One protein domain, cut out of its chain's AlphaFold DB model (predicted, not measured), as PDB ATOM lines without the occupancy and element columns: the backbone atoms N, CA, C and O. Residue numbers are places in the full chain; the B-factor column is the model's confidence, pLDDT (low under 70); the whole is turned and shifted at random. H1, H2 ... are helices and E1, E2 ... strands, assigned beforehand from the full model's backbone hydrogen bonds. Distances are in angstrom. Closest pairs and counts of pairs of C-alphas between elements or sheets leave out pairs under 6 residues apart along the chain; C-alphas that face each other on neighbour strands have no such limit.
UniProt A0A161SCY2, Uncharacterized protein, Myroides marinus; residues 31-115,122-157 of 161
ATOM      1  N   GLN A  31     -22.498 -30.210  -3.222       72.06
ATOM      2  CA  GLN A  31     -23.574 -30.947  -2.564       72.06
ATOM      3  C   GLN A  31     -22.994 -32.250  -2.009       72.06
ATOM      4  O   GLN A  31     -22.507 -33.090  -2.762       72.06
ATOM      5  N   ILE A  32     -23.046 -32.417  -0.692       71.75
ATOM      6  CA  ILE A  32     -22.547 -33.583   0.032       71.75
ATOM      7  C   ILE A  32     -23.746 -34.320   0.623       71.75
ATOM      8  O   ILE A  32     -24.474 -33.792   1.465       71.75
ATOM      9  N   THR A  33     -23.949 -35.561   0.193       71.88
ATOM     10  CA  THR A  33     -24.978 -36.432   0.762       71.88
ATOM     11  C   THR A  33     -24.372 -37.355   1.800       71.88
ATOM     12  O   THR A  33     -23.446 -38.108   1.513       71.88
ATOM     13  N   ILE A  34     -24.905 -37.290   3.019       71.88
ATOM     14  CA  ILE A  34     -24.515 -38.162   4.123       71.88
ATOM     15  C   ILE A  34     -25.481 -39.349   4.132       71.88
ATOM     16  O   ILE A  34     -26.641 -39.197   4.510       71.88
ATOM     17  N   GLU A  35     -25.025 -40.520   3.684       69.44
ATOM     18  CA  GLU A  35     -25.884 -41.704   3.501       69.44
ATOM     19  C   GLU A  35     -26.611 -42.113   4.785       69.44
ATOM     20  O   GLU A  35     -27.834 -42.220   4.786       69.44
ATOM     21  N   GLU A  36     -25.878 -42.261   5.889       77.00
ATOM     22  CA  GLU A  36     -26.448 -42.652   7.188       77.00
ATOM     23  C   GLU A  36     -27.019 -41.466   7.978       77.00
ATOM     24  O   GLU A  36     -27.640 -41.656   9.013       77.00
ATOM     25  N   GLY A  37     -26.834 -40.236   7.499       82.00
ATOM     26  CA  GLY A  37     -27.160 -39.020   8.236       82.00
ATOM     27  C   GLY A  37     -26.250 -38.741   9.442       82.00
ATOM     28  O   GLY A  37     -25.451 -39.567   9.883       82.00
ATOM     29  N   ILE A  38     -26.335 -37.516   9.957       87.69
ATOM     30  CA  ILE A  38     -25.646 -37.094  11.189       87.69
ATOM     31  C   ILE A  38     -26.606 -36.345  12.100       87.69
ATOM     32  O   ILE A  38     -27.549 -35.707  11.626       87.69
ATOM     33  N   LEU A  39     -26.321 -36.370  13.400       91.12
ATOM     34  CA  LEU A  39     -26.983 -35.525  14.385       91.12
ATOM     35  C   LEU A  39     -26.004 -34.457  14.874       91.12
ATOM     36  O   LEU A  39     -24.973 -34.773  15.462       91.12
ATOM     37  N   VAL A  40     -26.325 -33.193  14.637       89.50
ATOM     38  CA  VAL A  40     -25.566 -32.040  15.119       89.50
ATOM     39  C   VAL A  40     -26.254 -31.495  16.364       89.50
ATOM     40  O   VAL A  40     -27.422 -31.103  16.318       89.50
ATOM     41  N   ASP A  41     -25.540 -31.481  17.482       88.44
ATOM     42  CA  ASP A  41     -26.056 -30.963  18.742       88.44
ATOM     43  C   ASP A  41     -25.758 -29.465  18.876       88.44
ATOM     44  O   ASP A  41     -24.608 -29.057  19.060       88.44
ATOM     45  N   LEU A  42     -26.810 -28.651  18.777       83.50
ATOM     46  CA  LEU A  42     -26.799 -27.210  19.047       83.50
ATOM     47  C   LEU A  42     -27.484 -26.869  20.373       83.50
ATOM     48  O   LEU A  42     -27.632 -25.689  20.692       83.50
ATOM     49  N   SER A  43     -27.927 -27.870  21.141       81.19
ATOM     50  CA  SER A  43     -28.613 -27.644  22.417       81.19
ATOM     51  C   SER A  43     -27.684 -27.060  23.477       81.19
ATOM     52  O   SER A  43     -28.131 -26.369  24.391       81.19
ATOM     53  N   GLN A  44     -26.377 -27.281  23.326       72.94
ATOM     54  CA  GLN A  44     -25.359 -26.737  24.211       72.94
ATOM     55  C   GLN A  44     -24.596 -25.601  23.518       72.94
ATOM     56  O   GLN A  44     -23.882 -25.847  22.542       72.94
ATOM     57  N   PRO A  45     -24.713 -24.352  24.003       61.62
ATOM     58  CA  PRO A  45     -23.990 -23.231  23.422       61.62
ATOM     59  C   PRO A  45     -22.476 -23.401  23.610       61.62
ATOM     60  O   PRO A  45     -21.969 -23.440  24.731       61.62
ATOM     61  N   ASP A  46     -21.741 -23.458  22.500       70.12
ATOM     62  CA  ASP A  46     -20.278 -23.420  22.484       70.12
ATOM     63  C   ASP A  46     -19.808 -21.958  22.480       70.12
ATOM     64  O   ASP A  46     -20.179 -21.182  21.602       70.12
ATOM     65  N   GLN A  47     -18.952 -21.571  23.432       73.56
ATOM     66  CA  GLN A  47     -18.386 -20.214  23.511       73.56
ATOM     67  C   GLN A  47     -17.567 -19.819  22.265       73.56
ATOM     68  O   GLN A  47     -17.308 -18.633  22.036       73.56
ATOM     69  N   THR A  48     -17.155 -20.808  21.466       77.50
ATOM     70  CA  THR A  48     -16.436 -20.648  20.196       77.50
ATOM     71  C   THR A  48     -17.338 -20.095  19.098       77.50
ATOM     72  O   THR A  48     -16.844 -19.391  18.215       77.50
ATOM     73  N   PHE A  49     -18.643 -20.368  19.149       78.94
ATOM     74  CA  PHE A  49     -19.592 -19.966  18.121       78.94
ATOM     75  C   PHE A  49     -20.527 -18.873  18.629       78.94
ATOM     76  O   PHE A  49     -21.012 -18.907  19.759       78.94
ATOM     77  N   LYS A  50     -20.813 -17.890  17.779       80.06
ATOM     78  CA  LYS A  50     -21.944 -16.991  17.987       80.06
ATOM     79  C   LYS A  50     -23.090 -17.428  17.090       80.06
ATOM     80  O   LYS A  50     -22.889 -17.691  15.907       80.06
ATOM     81  N   PHE A  51     -24.278 -17.475  17.673       79.25
ATOM     82  CA  PHE A  51     -25.509 -17.850  16.995       79.25
ATOM     83  C   PHE A  51     -26.333 -16.605  16.677       79.25
ATOM     84  O   PHE A  51     -26.355 -15.652  17.461       79.25
ATOM     85  N   GLY A  52     -27.005 -16.623  15.533       79.31
ATOM     86  CA  GLY A  52     -28.018 -15.648  15.163       79.31
ATOM     87  C   GLY A  52     -29.190 -16.329  14.466       79.31
ATOM     88  O   GLY A  52     -29.040 -17.364  13.817       79.31
ATOM     89  N   GLU A  53     -30.373 -15.746  14.625       79.06
ATOM     90  CA  GLU A  53     -31.610 -16.242  14.029       79.06
ATOM     91  C   GLU A  53     -32.215 -15.156  13.144       79.06
ATOM     92  O   GLU A  53     -32.348 -14.002  13.562       79.06
ATOM     93  N   LYS A  54     -32.592 -15.524  11.916       77.00
ATOM     94  CA  LYS A  54     -33.303 -14.652  10.978       77.00
ATOM     95  C   LYS A  54     -34.644 -15.292  10.633       77.00
ATOM     96  O   LYS A  54     -34.711 -16.411  10.121       77.00
ATOM     97  N   TRP A  55     -35.714 -14.555  10.908       66.56
ATOM     98  CA  TRP A  55     -37.092 -14.956  10.640       66.56
ATOM     99  C   TRP A  55     -37.564 -14.263   9.352       66.56
ATOM    100  O   TRP A  55     -37.550 -13.036   9.282       66.56
ATOM    101  N   GLY A  56     -37.923 -15.032   8.317       61.91
ATOM    102  CA  GLY A  56     -38.326 -14.513   7.001       61.91
ATOM    103  C   GLY A  56     -39.010 -15.563   6.111       61.91
ATOM    104  O   GLY A  56     -39.210 -16.699   6.541       61.91
ATOM    105  N   ASP A  57     -39.358 -15.180   4.874       60.78
ATOM    106  CA  ASP A  57     -40.165 -15.980   3.925       60.78
ATOM    107  C   ASP A  57     -39.528 -17.328   3.531       60.78
ATOM    108  O   ASP A  57     -40.223 -18.304   3.236       60.78
ATOM    109  N   SER A  58     -38.198 -17.424   3.589       56.94
ATOM    110  CA  SER A  58     -37.472 -18.695   3.596       56.94
ATOM    111  C   SER A  58     -37.400 -19.192   5.043       56.94
ATOM    112  O   SER A  58     -36.597 -18.685   5.821       56.94
ATOM    113  N   LYS A  59     -38.283 -20.128   5.408       63.88
ATOM    114  CA  LYS A  59     -38.460 -20.737   6.745       63.88
ATOM    115  C   LYS A  59     -37.239 -20.653   7.678       63.88
ATOM    116  O   LYS A  59     -36.157 -21.076   7.281       63.88
ATOM    117  N   ASN A  60     -37.487 -20.204   8.918       72.19
ATOM    118  CA  ASN A  60     -36.581 -20.019  10.068       72.19
ATOM    119  C   ASN A  60     -35.131 -20.429   9.794       72.19
ATOM    120  O   ASN A  60     -34.805 -21.617   9.803       72.19
ATOM    121  N   VAL A  61     -34.273 -19.438   9.565       78.94
ATOM    122  CA  VAL A  61     -32.853 -19.672   9.322       78.94
ATOM    123  C   VAL A  61     -32.091 -19.395  10.604       78.94
ATOM    124  O   VAL A  61     -32.137 -18.285  11.139       78.94
ATOM    125  N   THR A  62     -31.345 -20.384  11.073       80.69
ATOM    126  CA  THR A  62     -30.365 -20.190  12.140       80.69
ATOM    127  C   THR A  62     -28.984 -20.273  11.521       80.69
ATOM    128  O   THR A  62     -28.686 -21.180  10.740       80.69
ATOM    129  N   TYR A  63     -28.133 -19.317  11.869       78.56
ATOM    130  CA  TYR A  63     -26.745 -19.298  11.448       78.56
ATOM    131  C   TYR A  63     -25.815 -19.260  12.662       78.56
ATOM    132  O   TYR A  63     -26.110 -18.639  13.684       78.56
ATOM    133  N   ALA A  64     -24.682 -19.943  12.551       79.56
ATOM    134  CA  ALA A  64     -23.648 -20.030  13.571       79.56
ATOM    135  C   ALA A  64     -22.281 -19.719  12.954       79.56
ATOM    136  O   ALA A  64     -21.974 -20.182  11.857       79.56
ATOM    137  N   TRP A  65     -21.445 -18.953  13.655       76.75
ATOM    138  CA  TRP A  65     -20.135 -18.522  13.148       76.75
ATOM    139  C   TRP A  65     -19.056 -18.497  14.224       76.75
ATOM    140  O   TRP A  65     -19.347 -18.281  15.399       76.75
ATOM    141  N   THR A  66     -17.797 -18.720  13.839       72.31
ATOM    142  CA  THR A  66     -16.668 -18.848  14.777       72.31
ATOM    143  C   THR A  66     -16.132 -17.498  15.251       72.31
ATOM    144  O   THR A  66     -15.787 -16.645  14.441       72.31
ATOM    145  N   ARG A  67     -15.967 -17.309  16.564       62.00
ATOM    146  CA  ARG A  67     -15.545 -16.033  17.171       62.00
ATOM    147  C   ARG A  67     -14.036 -15.747  17.104       62.00
ATOM    148  O   ARG A  67     -13.660 -14.590  17.260       62.00
ATOM    149  N   ASN A  68     -13.177 -16.761  16.949       58.16
ATOM    150  CA  ASN A  68     -11.732 -16.622  17.213       58.16
ATOM    151  C   ASN A  68     -10.808 -17.455  16.303       58.16
ATOM    152  O   ASN A  68      -9.638 -17.668  16.606       58.16
ATOM    153  N   GLU A  69     -11.311 -17.939  15.178       55.34
ATOM    154  CA  GLU A  69     -10.469 -18.523  14.138       55.34
ATOM    155  C   GLU A  69     -10.642 -17.605  12.936       55.34
ATOM    156  O   GLU A  69     -11.765 -17.200  12.653       55.34
ATOM    157  N   LYS A  70      -9.560 -17.222  12.254       55.03
ATOM    158  CA  LYS A  70      -9.594 -16.396  11.032       55.03
ATOM    159  C   LYS A  70     -10.271 -17.124   9.854       55.03
ATOM    160  O   LYS A  70      -9.743 -17.125   8.758       55.03
ATOM    161  N   SER A  71     -11.319 -17.897  10.103       59.94
ATOM    162  CA  SER A  71     -12.117 -18.547   9.086       59.94
ATOM    163  C   SER A  71     -13.438 -17.817   9.024       59.94
ATOM    164  O   SER A  71     -14.206 -17.880   9.986       59.94
ATOM    165  N   ASN A  72     -13.735 -17.211   7.883       66.06
ATOM    166  CA  ASN A  72     -15.074 -16.725   7.556       66.06
ATOM    167  C   ASN A  72     -16.069 -17.887   7.347       66.06
ATOM    168  O   ASN A  72     -16.931 -17.809   6.495       66.06
ATOM    169  N   LEU A  73     -15.948 -19.003   8.079       73.81
ATOM    170  CA  LEU A  73     -16.851 -20.144   7.954       73.81
ATOM    171  C   LEU A  73     -18.115 -19.896   8.775       73.81
ATOM    172  O   LEU A  73     -18.075 -19.743  10.001       73.81
ATOM    173  N   TYR A  74     -19.240 -19.930   8.080       78.88
ATOM    174  CA  TYR A  74     -20.576 -19.821   8.629       78.88
ATOM    175  C   TYR A  74     -21.309 -21.129   8.389       78.88
ATOM    176  O   TYR A  74     -21.283 -21.684   7.293       78.88
ATOM    177  N   PHE A  75     -21.989 -21.615   9.413       84.94
ATOM    178  CA  PHE A  75     -22.946 -22.697   9.281       84.94
ATOM    179  C   PHE A  75     -24.336 -22.103   9.244       84.94
ATOM    180  O   PHE A  75     -24.671 -21.294  10.104       84.94
ATOM    181  N   THR A  76     -25.144 -22.493   8.272       86.38
ATOM    182  CA  THR A  76     -26.539 -22.069   8.178       86.38
ATOM    183  C   THR A  76     -27.422 -23.296   8.069       86.38
ATOM    184  O   THR A  76     -27.030 -24.323   7.509       86.38
ATOM    185  N   PHE A  77     -28.627 -23.214   8.615       87.38
ATOM    186  CA  PHE A  77     -29.644 -24.210   8.334       87.38
ATOM    187  C   PHE A  77     -31.032 -23.607   8.236       87.38
ATOM    188  O   PHE A  77     -31.337 -22.595   8.862       87.38
ATOM    189  N   SER A  78     -31.859 -24.239   7.410       87.94
ATOM    190  CA  SER A  78     -33.211 -23.799   7.078       87.94
ATOM    191  C   SER A  78     -34.135 -24.998   6.866       87.94
ATOM    192  O   SER A  78     -33.719 -26.157   6.974       87.94
ATOM    193  N   ASP A  79     -35.406 -24.722   6.556       87.44
ATOM    194  CA  ASP A  79     -36.412 -25.749   6.266       87.44
ATOM    195  C   ASP A  79     -36.569 -26.778   7.402       87.44
ATOM    196  O   ASP A  79     -36.592 -27.983   7.155       87.44
ATOM    197  N   LEU A  80     -36.712 -26.310   8.649       88.25
ATOM    198  CA  LEU A  80     -36.892 -27.184   9.810       88.25
ATOM    199  C   LEU A  80     -38.125 -28.079   9.629       88.25
ATOM    200  O   LEU A  80     -39.268 -27.611   9.621       88.25
ATOM    201  N   LYS A  81     -37.894 -29.385   9.508       89.88
ATOM    202  CA  LYS A  81     -38.932 -30.417   9.429       89.88
ATOM    203  C   LYS A  81     -38.818 -31.348  10.621       89.88
ATOM    204  O   LYS A  81     -37.720 -31.683  11.054       89.88
ATOM    205  N   LYS A  82     -39.958 -31.799  11.141       89.69
ATOM    206  CA  LYS A  82     -39.946 -32.882  12.126       89.69
ATOM    207  C   LYS A  82     -39.380 -34.148  11.465       89.69
ATOM    208  O   LYS A  82     -39.756 -34.412  10.321       89.69
ATOM    209  N   PRO A  83     -38.495 -34.897  12.142       88.44
ATOM    210  CA  PRO A  83     -38.060 -36.203  11.671       88.44
ATOM    211  C   PRO A  83     -39.256 -37.146  11.525       88.44
ATOM    212  O   PRO A  83     -40.218 -37.054  12.293       88.44
ATOM    213  N   ASP A  84     -39.179 -38.068  10.570       84.56
ATOM    214  CA  ASP A  84     -40.121 -39.181  10.485       84.56
ATOM    215  C   ASP A  84     -40.028 -40.062  11.739       84.56
ATOM    216  O   ASP A  84     -38.951 -40.275  12.298       84.56
ATOM    217  N   SER A  85     -41.160 -40.622  12.173       78.25
ATOM    218  CA  SER A  85     -41.261 -41.416  13.409       78.25
ATOM    219  C   SER A  85     -40.420 -42.697  13.419       78.25
ATOM    220  O   SER A  85     -40.210 -43.273  14.480       78.25
ATOM    221  N   ASN A  86     -39.968 -43.154  12.251       79.31
ATOM    222  CA  ASN A  86     -39.265 -44.426  12.077       79.31
ATOM    223  C   ASN A  86     -37.737 -44.266  12.043       79.31
ATOM    224  O   ASN A  86     -37.028 -45.235  11.780       79.31
ATOM    225  N   ILE A  87     -37.227 -43.052  12.257       82.06
ATOM    226  CA  ILE A  87     -35.793 -42.775  12.245       82.06
ATOM    227  C   ILE A  87     -35.188 -43.120  13.609       82.06
ATOM    228  O   ILE A  87     -35.562 -42.535  14.627       82.06
ATOM    229  N   ASP A  88     -34.204 -44.020  13.622       84.50
ATOM    230  CA  ASP A  88     -33.393 -44.288  14.812       84.50
ATOM    231  C   ASP A  88     -32.236 -43.287  14.923       84.50
ATOM    232  O   ASP A  88     -31.122 -43.524  14.455       84.50
ATOM    233  N   LEU A  89     -32.500 -42.157  15.577       83.94
ATOM    234  CA  LEU A  89     -31.509 -41.099  15.795       83.94
ATOM    235  C   LEU A  89     -30.314 -41.546  16.653       83.94
ATOM    236  O   LEU A  89     -29.266 -40.906  16.590       83.94
ATOM    237  N   ASN A  90     -30.433 -42.630  17.433       83.25
ATOM    238  CA  ASN A  90     -29.327 -43.133  18.259       83.25
ATOM    239  C   ASN A  90     -28.255 -43.846  17.430       83.25
ATOM    240  O   ASN A  90     -27.123 -43.997  17.886       83.25
ATOM    241  N   SER A  91     -28.612 -44.288  16.223       83.12
ATOM    242  CA  SER A  91     -27.673 -44.891  15.279       83.12
ATOM    243  C   SER A  91     -26.770 -43.853  14.602       83.12
ATOM    244  O   SER A  91     -25.704 -44.202  14.094       83.12
ATOM    245  N   TYR A  92     -27.156 -42.573  14.626       85.50
ATOM    246  CA  TYR A  92     -26.436 -41.512  13.931       85.50
ATOM    247  C   TYR A  92     -25.219 -41.041  14.710       85.50
ATOM    248  O   TYR A  92     -25.225 -40.906  15.937       85.50
ATOM    249  N   LYS A  93     -24.159 -40.706  13.970       84.94
ATOM    250  CA  LYS A  93     -22.984 -40.081  14.568       84.94
ATOM    251  C   LYS A  93     -23.364 -38.694  15.096       84.94
ATOM    252  O   LYS A  93     -23.813 -37.831  14.340       84.94
ATOM    253  N   LEU A  94     -23.150 -38.503  16.395       87.44
ATOM    254  CA  LEU A  94     -23.349 -37.236  17.085       87.44
ATOM    255  C   LEU A  94     -22.139 -36.317  16.879       87.44
ATOM    256  O   LEU A  94     -20.994 -36.735  17.066       87.44
ATOM    257  N   TYR A  95     -22.405 -35.060  16.545       86.31
ATOM    258  CA  TYR A  95     -21.405 -34.020  16.347       86.31
ATOM    259  C   TYR A  95     -21.709 -32.791  17.193       86.31
ATOM    260  O   TYR A  95     -22.806 -32.242  17.135       86.31
ATOM    261  N   SER A  96     -20.694 -32.293  17.901       85.81
ATOM    262  CA  SER A  96     -20.671 -30.889  18.306       85.81
ATOM    263  C   SER A  96     -20.312 -30.006  17.104       85.81
ATOM    264  O   SER A  96     -19.646 -30.462  16.167       85.81
ATOM    265  N   MET A  97     -20.671 -28.719  17.140       79.94
ATOM    266  CA  MET A  97     -20.264 -27.765  16.094       79.94
ATOM    267  C   MET A  97     -18.748 -27.676  15.925       79.94
ATOM    268  O   MET A  97     -18.246 -27.555  14.809       79.94
ATOM    269  N   LYS A  98     -18.005 -27.784  17.027       80.88
ATOM    270  CA  LYS A  98     -16.544 -27.771  17.019       80.88
ATOM    271  C   LYS A  98     -15.956 -29.005  16.343       80.88
ATOM    272  O   LYS A  98     -15.022 -28.883  15.549       80.88
ATOM    273  N   ASP A  99     -16.491 -30.188  16.638       83.38
ATOM    274  CA  ASP A  99     -16.030 -31.430  16.014       83.38
ATOM    275  C   ASP A  99     -16.371 -31.460  14.524       83.38
ATOM    276  O   ASP A  99     -15.519 -31.839  13.718       83.38
ATOM    277  N   LEU A 100     -17.570 -30.994  14.158       83.00
ATOM    278  CA  LEU A 100     -17.990 -30.861  12.765       83.00
ATOM    279  C   LEU A 100     -17.080 -29.889  12.005       83.00
ATOM    280  O   LEU A 100     -16.568 -30.237  10.945       83.00
ATOM    281  N   LEU A 101     -16.801 -28.708  12.567       79.12
ATOM    282  CA  LEU A 101     -15.878 -27.738  11.975       79.12
ATOM    283  C   LEU A 101     -14.484 -28.333  11.758       79.12
ATOM    284  O   LEU A 101     -13.889 -28.132  10.700       79.12
ATOM    285  N   ARG A 102     -13.953 -29.070  12.739       78.69
ATOM    286  CA  ARG A 102     -12.644 -29.723  12.616       78.69
ATOM    287  C   ARG A 102     -12.635 -30.744  11.481       78.69
ATOM    288  O   ARG A 102     -11.705 -30.735  10.679       78.69
ATOM    289  N   GLU A 103     -13.645 -31.610  11.404       79.12
ATOM    290  CA  GLU A 103     -13.737 -32.608  10.331       79.12
ATOM    291  C   GLU A 103     -13.908 -31.954   8.955       79.12
ATOM    292  O   GLU A 103     -13.249 -32.370   8.004       79.12
ATOM    293  N   LEU A 104     -14.697 -30.882   8.850       77.25
ATOM    294  CA  LEU A 104     -14.877 -30.144   7.600       77.25
ATOM    295  C   LEU A 104     -13.615 -29.412   7.156       77.25
ATOM    296  O   LEU A 104     -13.276 -29.458   5.978       77.25
ATOM    297  N   LYS A 105     -12.865 -28.800   8.077       74.62
ATOM    298  CA  LYS A 105     -11.558 -28.208   7.756       74.62
ATOM    299  C   LYS A 105     -10.596 -29.254   7.207       74.62
ATOM    300  O   LYS A 105      -9.926 -29.003   6.211       74.62
ATOM    301  N   GLU A 106     -10.534 -30.423   7.836       73.88
ATOM    302  CA  GLU A 106      -9.693 -31.523   7.360       73.88
ATOM    303  C   GLU A 106     -10.167 -32.092   6.023       73.88
ATOM    304  O   GLU A 106      -9.335 -32.448   5.193       73.88
ATOM    305  N   PHE A 107     -11.480 -32.152   5.791       72.81
ATOM    306  CA  PHE A 107     -12.045 -32.518   4.498       72.81
ATOM    307  C   PHE A 107     -11.620 -31.518   3.422       72.81
ATOM    308  O   PHE A 107     -10.949 -31.917   2.477       72.81
ATOM    309  N   ILE A 108     -11.906 -30.225   3.605       69.75
ATOM    310  CA  ILE A 108     -11.613 -29.176   2.620       69.75
ATOM    311  C   ILE A 108     -10.120 -29.153   2.258       69.75
ATOM    312  O   ILE A 108      -9.777 -29.127   1.077       69.75
ATOM    313  N   LYS A 109      -9.231 -29.256   3.257       65.25
ATOM    314  CA  LYS A 109      -7.775 -29.347   3.046       65.25
ATOM    315  C   LYS A 109      -7.346 -30.536   2.183       65.25
ATOM    316  O   LYS A 109      -6.309 -30.459   1.542       65.25
ATOM    317  N   LYS A 110      -8.070 -31.656   2.246       64.12
ATOM    318  CA  LYS A 110      -7.695 -32.912   1.577       64.12
ATOM    319  C   LYS A 110      -8.354 -33.096   0.215       64.12
ATOM    320  O   LYS A 110      -7.858 -33.903  -0.564       64.12
ATOM    321  N   THR A 111      -9.485 -32.439  -0.040       58.72
ATOM    322  CA  THR A 111     -10.317 -32.703  -1.226       58.72
ATOM    323  C   THR A 111     -10.496 -31.506  -2.149       58.72
ATOM    324  O   THR A 111     -10.603 -31.710  -3.356       58.72
ATOM    325  N   ILE A 112     -10.543 -30.286  -1.613       57.03
ATOM    326  CA  ILE A 112     -10.852 -29.074  -2.388       57.03
ATOM    327  C   ILE A 112      -9.585 -28.257  -2.643       57.03
ATOM    328  O   ILE A 112      -9.412 -27.714  -3.728       57.03
ATOM    329  N   VAL A 113      -8.658 -28.224  -1.684       53.50
ATOM    330  CA  VAL A 113      -7.322 -27.656  -1.897       53.50
ATOM    331  C   VAL A 113      -6.429 -28.734  -2.520       53.50
ATOM    332  O   VAL A 113      -6.189 -29.772  -1.904       53.50
ATOM    333  N   ALA A 114      -5.944 -28.517  -3.747       39.16
ATOM    334  CA  ALA A 114      -4.949 -29.397  -4.362       39.16
ATOM    335  C   ALA A 114      -3.608 -29.288  -3.605       39.16
ATOM    336  O   ALA A 114      -3.174 -28.168  -3.322       39.16
ATOM    337  N   PRO A 115      -2.922 -30.393  -3.263       47.06
ATOM    338  CA  PRO A 115      -1.579 -30.306  -2.717       47.06
ATOM    339  C   PRO A 115      -0.568 -30.157  -3.855       47.06
ATOM    340  O   PRO A 115      -0.722 -30.786  -4.894       47.06
ATOM    341  N   LYS A 122      -1.071 -19.029   3.605       40.88
ATOM    342  CA  LYS A 122      -1.367 -18.139   2.466       40.88
ATOM    343  C   LYS A 122      -2.514 -18.659   1.582       40.88
ATOM    344  O   LYS A 122      -3.205 -17.847   0.976       40.88
ATOM    345  N   ASP A 123      -2.799 -19.959   1.623       42.31
ATOM    346  CA  ASP A 123      -3.906 -20.598   0.891       42.31
ATOM    347  C   ASP A 123      -5.267 -20.499   1.607       42.31
ATOM    348  O   ASP A 123      -6.301 -20.899   1.073       42.31
ATOM    349  N   GLN A 124      -5.311 -19.909   2.809       42.19
ATOM    350  CA  GLN A 124      -6.568 -19.612   3.503       42.19
ATOM    351  C   GLN A 124      -7.401 -18.554   2.752       42.19
ATOM    352  O   GLN A 124      -8.626 -18.587   2.823       42.19
ATOM    353  N   MET A 125      -6.752 -17.683   1.964       37.88
ATOM    354  CA  MET A 125      -7.428 -16.715   1.086       37.88
ATOM    355  C   MET A 125      -8.247 -17.391  -0.024       37.88
ATOM    356  O   MET A 125      -9.317 -16.898  -0.355       37.88
ATOM    357  N   LEU A 126      -7.780 -18.520  -0.572       42.06
ATOM    358  CA  LEU A 126      -8.511 -19.288  -1.592       42.06
ATOM    359  C   LEU A 126      -9.775 -19.919  -1.004       42.06
ATOM    360  O   LEU A 126     -10.839 -19.868  -1.602       42.06
ATOM    361  N   LEU A 127      -9.688 -20.427   0.222       45.53
ATOM    362  CA  LEU A 127     -10.832 -20.936   0.977       45.53
ATOM    363  C   LEU A 127     -11.910 -19.854   1.184       45.53
ATOM    364  O   LEU A 127     -13.092 -20.111   0.978       45.53
ATOM    365  N   GLU A 128     -11.507 -18.639   1.555       44.97
ATOM    366  CA  GLU A 128     -12.428 -17.517   1.790       44.97
ATOM    367  C   GLU A 128     -12.991 -16.890   0.503       44.97
ATOM    368  O   GLU A 128     -14.065 -16.295   0.555       44.97
ATOM    369  N   LEU A 129     -12.308 -17.037  -0.640       46.44
ATOM    370  CA  LEU A 129     -12.708 -16.438  -1.921       46.44
ATOM    371  C   LEU A 129     -13.356 -17.425  -2.912       46.44
ATOM    372  O   LEU A 129     -14.136 -16.985  -3.753       46.44
ATOM    373  N   GLU A 130     -13.072 -18.730  -2.823       48.22
ATOM    374  CA  GLU A 130     -13.449 -19.734  -3.840       48.22
ATOM    375  C   GLU A 130     -14.338 -20.884  -3.329       48.22
ATOM    376  O   GLU A 130     -14.795 -21.696  -4.129       48.22
ATOM    377  N   LEU A 131     -14.654 -20.965  -2.027       56.25
ATOM    378  CA  LEU A 131     -15.612 -21.953  -1.493       56.25
ATOM    379  C   LEU A 131     -16.957 -21.319  -1.085       56.25
ATOM    380  O   LEU A 131     -17.250 -21.246   0.109       56.25
ATOM    381  N   PRO A 132     -17.824 -20.881  -2.013       60.59
ATOM    382  CA  PRO A 132     -19.008 -20.134  -1.611       60.59
ATOM    383  C   PRO A 132     -20.042 -20.976  -0.853       60.59
ATOM    384  O   PRO A 132     -20.674 -20.434   0.051       60.59
ATOM    385  N   SER A 133     -20.203 -22.285  -1.119       70.69
ATOM    386  CA  SER A 133     -21.001 -23.146  -0.222       70.69
ATOM    387  C   SER A 133     -20.744 -24.657  -0.324       70.69
ATOM    388  O   SER A 133     -20.590 -25.227  -1.405       70.69
ATOM    389  N   LEU A 134     -20.798 -25.327   0.829       77.06
ATOM    390  CA  LEU A 134     -20.983 -26.767   0.992       77.06
ATOM    391  C   LEU A 134     -22.390 -27.013   1.531       77.06
ATOM    392  O   LEU A 134     -22.734 -26.554   2.616       77.06
ATOM    393  N   ASN A 135     -23.195 -27.763   0.798       80.81
ATOM    394  CA  ASN A 135     -24.553 -28.125   1.171       80.81
ATOM    395  C   ASN A 135     -24.572 -29.575   1.634       80.81
ATOM    396  O   ASN A 135     -24.028 -30.442   0.957       80.81
ATOM    397  N   PHE A 136     -25.228 -29.850   2.754       81.50
ATOM    398  CA  PHE A 136     -25.323 -31.179   3.340       81.50
ATOM    399  C   PHE A 136     -26.779 -31.637   3.362       81.50
ATOM    400  O   PHE A 136     -27.670 -30.901   3.794       81.50
ATOM    401  N   SER A 137     -27.023 -32.866   2.910       81.06
ATOM    402  CA  SER A 137     -28.316 -33.542   3.067       81.06
ATOM    403  C   SER A 137     -28.265 -34.600   4.174       81.06
ATOM    404  O   SER A 137     -27.188 -35.098   4.497       81.06
ATOM    405  N   ASN A 138     -29.435 -34.964   4.714       85.44
ATOM    406  CA  ASN A 138     -29.607 -35.899   5.838       85.44
ATOM    407  C   ASN A 138     -28.952 -35.421   7.144       85.44
ATOM    408  O   ASN A 138     -28.373 -36.203   7.898       85.44
ATOM    409  N   VAL A 139     -29.047 -34.120   7.420       89.44
ATOM    410  CA  VAL A 139     -28.554 -33.532   8.667       89.44
ATOM    411  C   VAL A 139     -29.715 -33.305   9.620       89.44
ATOM    412  O   VAL A 139     -30.680 -32.606   9.303       89.44
ATOM    413  N   TYR A 140     -29.597 -33.879  10.808       92.19
ATOM    414  CA  TYR A 140     -30.508 -33.656  11.917       92.19
ATOM    415  C   TYR A 140     -29.849 -32.705  12.899       92.19
ATOM    416  O   TYR A 140     -28.658 -32.817  13.177       92.19
ATOM    417  N   VAL A 141     -30.616 -31.763  13.423       90.81
ATOM    418  CA  VAL A 141     -30.127 -30.747  14.348       90.81
ATOM    419  C   VAL A 141     -30.953 -30.801  15.617       90.81
ATOM    420  O   VAL A 141     -32.178 -30.687  15.556       90.81
ATOM    421  N   LYS A 142     -30.282 -30.957  16.758       91.31
ATOM    422  CA  LYS A 142     -30.881 -30.781  18.081       91.31
ATOM    423  C   LYS A 142     -30.744 -29.315  18.489       91.31
ATOM    424  O   LYS A 142     -29.629 -28.824  18.625       91.31
ATOM    425  N   MET A 143     -31.861 -28.621  18.646       86.12
ATOM    426  CA  MET A 143     -31.922 -27.183  18.927       86.12
ATOM    427  C   MET A 143     -31.820 -26.878  20.434       86.12
ATOM    428  O   MET A 143     -31.959 -27.791  21.250       86.12
ATOM    429  N   PRO A 144     -31.629 -25.602  20.836       83.00
ATOM    430  CA  PRO A 144     -31.638 -25.178  22.245       83.00
ATOM    431  C   PRO A 144     -32.918 -25.506  23.026       83.00
ATOM    432  O   PRO A 144     -32.888 -25.545  24.250       83.00
ATOM    433  N   ASP A 145     -34.037 -25.751  22.340       83.88
ATOM    434  CA  ASP A 145     -35.289 -26.216  22.948       83.88
ATOM    435  C   ASP A 145     -35.357 -27.751  23.104       83.88
ATOM    436  O   ASP A 145     -36.440 -28.302  23.312       83.88
ATOM    437  N   ASP A 146     -34.215 -28.432  22.960       86.19
ATOM    438  CA  ASP A 146     -34.025 -29.887  22.943       86.19
ATOM    439  C   ASP A 146     -34.788 -30.639  21.838       86.19
ATOM    440  O   ASP A 146     -34.725 -31.871  21.765       86.19
ATOM    441  N   LYS A 147     -35.472 -29.936  20.926       89.75
ATOM    442  CA  LYS A 147     -36.172 -30.571  19.805       89.75
ATOM    443  C   LYS A 147     -35.218 -30.859  18.657       89.75
ATOM    444  O   LYS A 147     -34.270 -30.120  18.402       89.75
ATOM    445  N   ILE A 148     -35.514 -31.937  17.936       91.31
ATOM    446  CA  ILE A 148     -34.723 -32.384  16.790       91.31
ATOM    447  C   ILE A 148     -35.482 -32.089  15.503       91.31
ATOM    448  O   ILE A 148     -36.680 -32.364  15.400       91.31
ATOM    449  N   TYR A 149     -34.766 -31.557  14.518       91.31
ATOM    450  CA  TYR A 149     -35.293 -31.240  13.198       91.31
ATOM    451  C   TYR A 149     -34.392 -31.813  12.112       91.31
ATOM    452  O   TYR A 149     -33.171 -31.761  12.222       91.31
ATOM    453  N   HIS A 150     -34.994 -32.319  11.042       92.19
ATOM    454  CA  HIS A 150     -34.307 -32.509   9.773       92.19
ATOM    455  C   HIS A 150     -34.231 -31.153   9.069       92.19
ATOM    456  O   HIS A 150     -35.246 -30.455   8.963       92.19
ATOM    457  N   VAL A 151     -33.040 -30.769   8.615       90.12
ATOM    458  CA  VAL A 151     -32.785 -29.439   8.055       90.12
ATOM    459  C   VAL A 151     -32.031 -29.520   6.734       90.12
ATOM    460  O   VAL A 151     -31.330 -30.494   6.451       90.12
ATOM    461  N   LYS A 152     -32.118 -28.451   5.941       88.81
ATOM    462  CA  LYS A 152     -31.081 -28.154   4.949       88.81
ATOM    463  C   LYS A 152     -29.928 -27.498   5.681       88.81
ATOM    464  O   LYS A 152     -30.131 -26.433   6.253       88.81
ATOM    465  N   PHE A 153     -28.758 -28.123   5.674       87.62
ATOM    466  CA  PHE A 153     -27.584 -27.631   6.389       87.62
ATOM    467  C   PHE A 153     -26.522 -27.183   5.391       87.62
ATOM    468  O   PHE A 153     -26.280 -27.867   4.397       87.62
ATOM    469  N   GLN A 154     -25.885 -26.044   5.636       86.19
ATOM    470  CA  GLN A 154     -24.869 -25.485   4.754       86.19
ATOM    471  C   GLN A 154     -23.672 -24.986   5.561       86.19
ATOM    472  O   GLN A 154     -23.806 -24.535   6.698       86.19
ATOM    473  N   CYS A 155     -22.494 -25.046   4.950       82.00
ATOM    474  CA  CYS A 155     -21.277 -24.389   5.402       82.00
ATOM    475  C   CYS A 155     -20.811 -23.447   4.288       82.00
ATOM    476  O   CYS A 155     -20.573 -23.897   3.171       82.00
ATOM    477  N   VAL A 156     -20.723 -22.153   4.566       77.12
ATOM    478  CA  VAL A 156     -20.412 -21.104   3.584       77.12
ATOM    479  C   VAL A 156     -19.258 -20.246   4.084       77.12
ATOM    480  O   VAL A 156     -19.075 -20.122   5.295       77.12
ATOM    481  N   THR A 157     -18.476 -19.656   3.181       67.31
ATOM    482  CA  THR A 157     -17.366 -18.757   3.554       67.31
ATOM    483  C   THR A 157     -17.708 -17.270   3.443       67.31
ATOM    484  O   THR A 157     -16.968 -16.418   3.928       67.31
TER     485      THR A 157
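This is residues 31 to 115 and 122 to 157 of the 161 residues of an uncharacterized protein of Myroides marinus (UniProt A0A161SCY2). One strongly twisted sheet of seven strands curls partly round helix H1, which packs over one face; no named helix covers the other. H2 lies beyond the sheet at one end of the long axis. The 121 printed residues run E1 E2 E3 E4 E5 H1 H2 E6 E7; the sheet is mixed, in the order E2 E3 E4 E7 E6 E1 E5. The class is mixed, helices and strands; the whole is compact, with a radius of gyration of the C-alphas of 14.5 A, yet elongated, spanning 47 by 29 by 28 A.

E1, residues 31 to 41, begins at C-alpha 31 (-23.574, -30.947, -2.564), spans 21.5 A and bends by 99 degrees at residue 36. E2 is residues 49 to 54, E3 61 to 66, E4 74 to 81 and E5 93 to 96. H1, residues 97 to 111, spans 20.6 A; H2 is residues 122 to 130. E6, residues 133 to 142, spans 22.2 A and bends by 85 degrees at residue 138. E7, residues 148 to 156, spans 22.5 A, bends by 61 degrees at residue 151 and ends at C-alpha 156 (-20.412, -21.104, 3.584).

E2, E3 and E4 form a meander, each strand the antiparallel neighbour of the one before, with N 52 and O 63 at 2.9 A and N 64 and O 75 at 2.8 A. E7 is antiparallel to E4 (N 76 and O 154, 2.9 A) and, in a hairpin, to E6 (N 136 and O 153, 2.8 A). E1 is parallel to E6 (N 40 and O 140, 2.8 A) and to E5 (N 95 and O 39, 2.8 A). H1 and the sheet make two layers, a helix on one face of a sheet, at a height over the sheet of 9.6 A. The closest C-alphas of E1 and H1 are those of Val 40 and Met 97, 6.9 A apart. H2 is not on the sheet but near H1, with 5 pairs of C-alphas within 10 A. Every O i to N i+4 pair is within hydrogen-bond range in H1, and 3 of 5 in H2.

The C-alphas farthest apart, of Ser 85 and Lys 122, are 47.5 A apart. Residues 116 to 121 are not printed; C-alphas 115 and 122 are 13.2 A apart across the cut. The link E4 to E5 is long, with 11 residues. Mean pLDDT of the printed part is 74.8; 33 residues are under 70, among them 108 to 115 and 122 to 132.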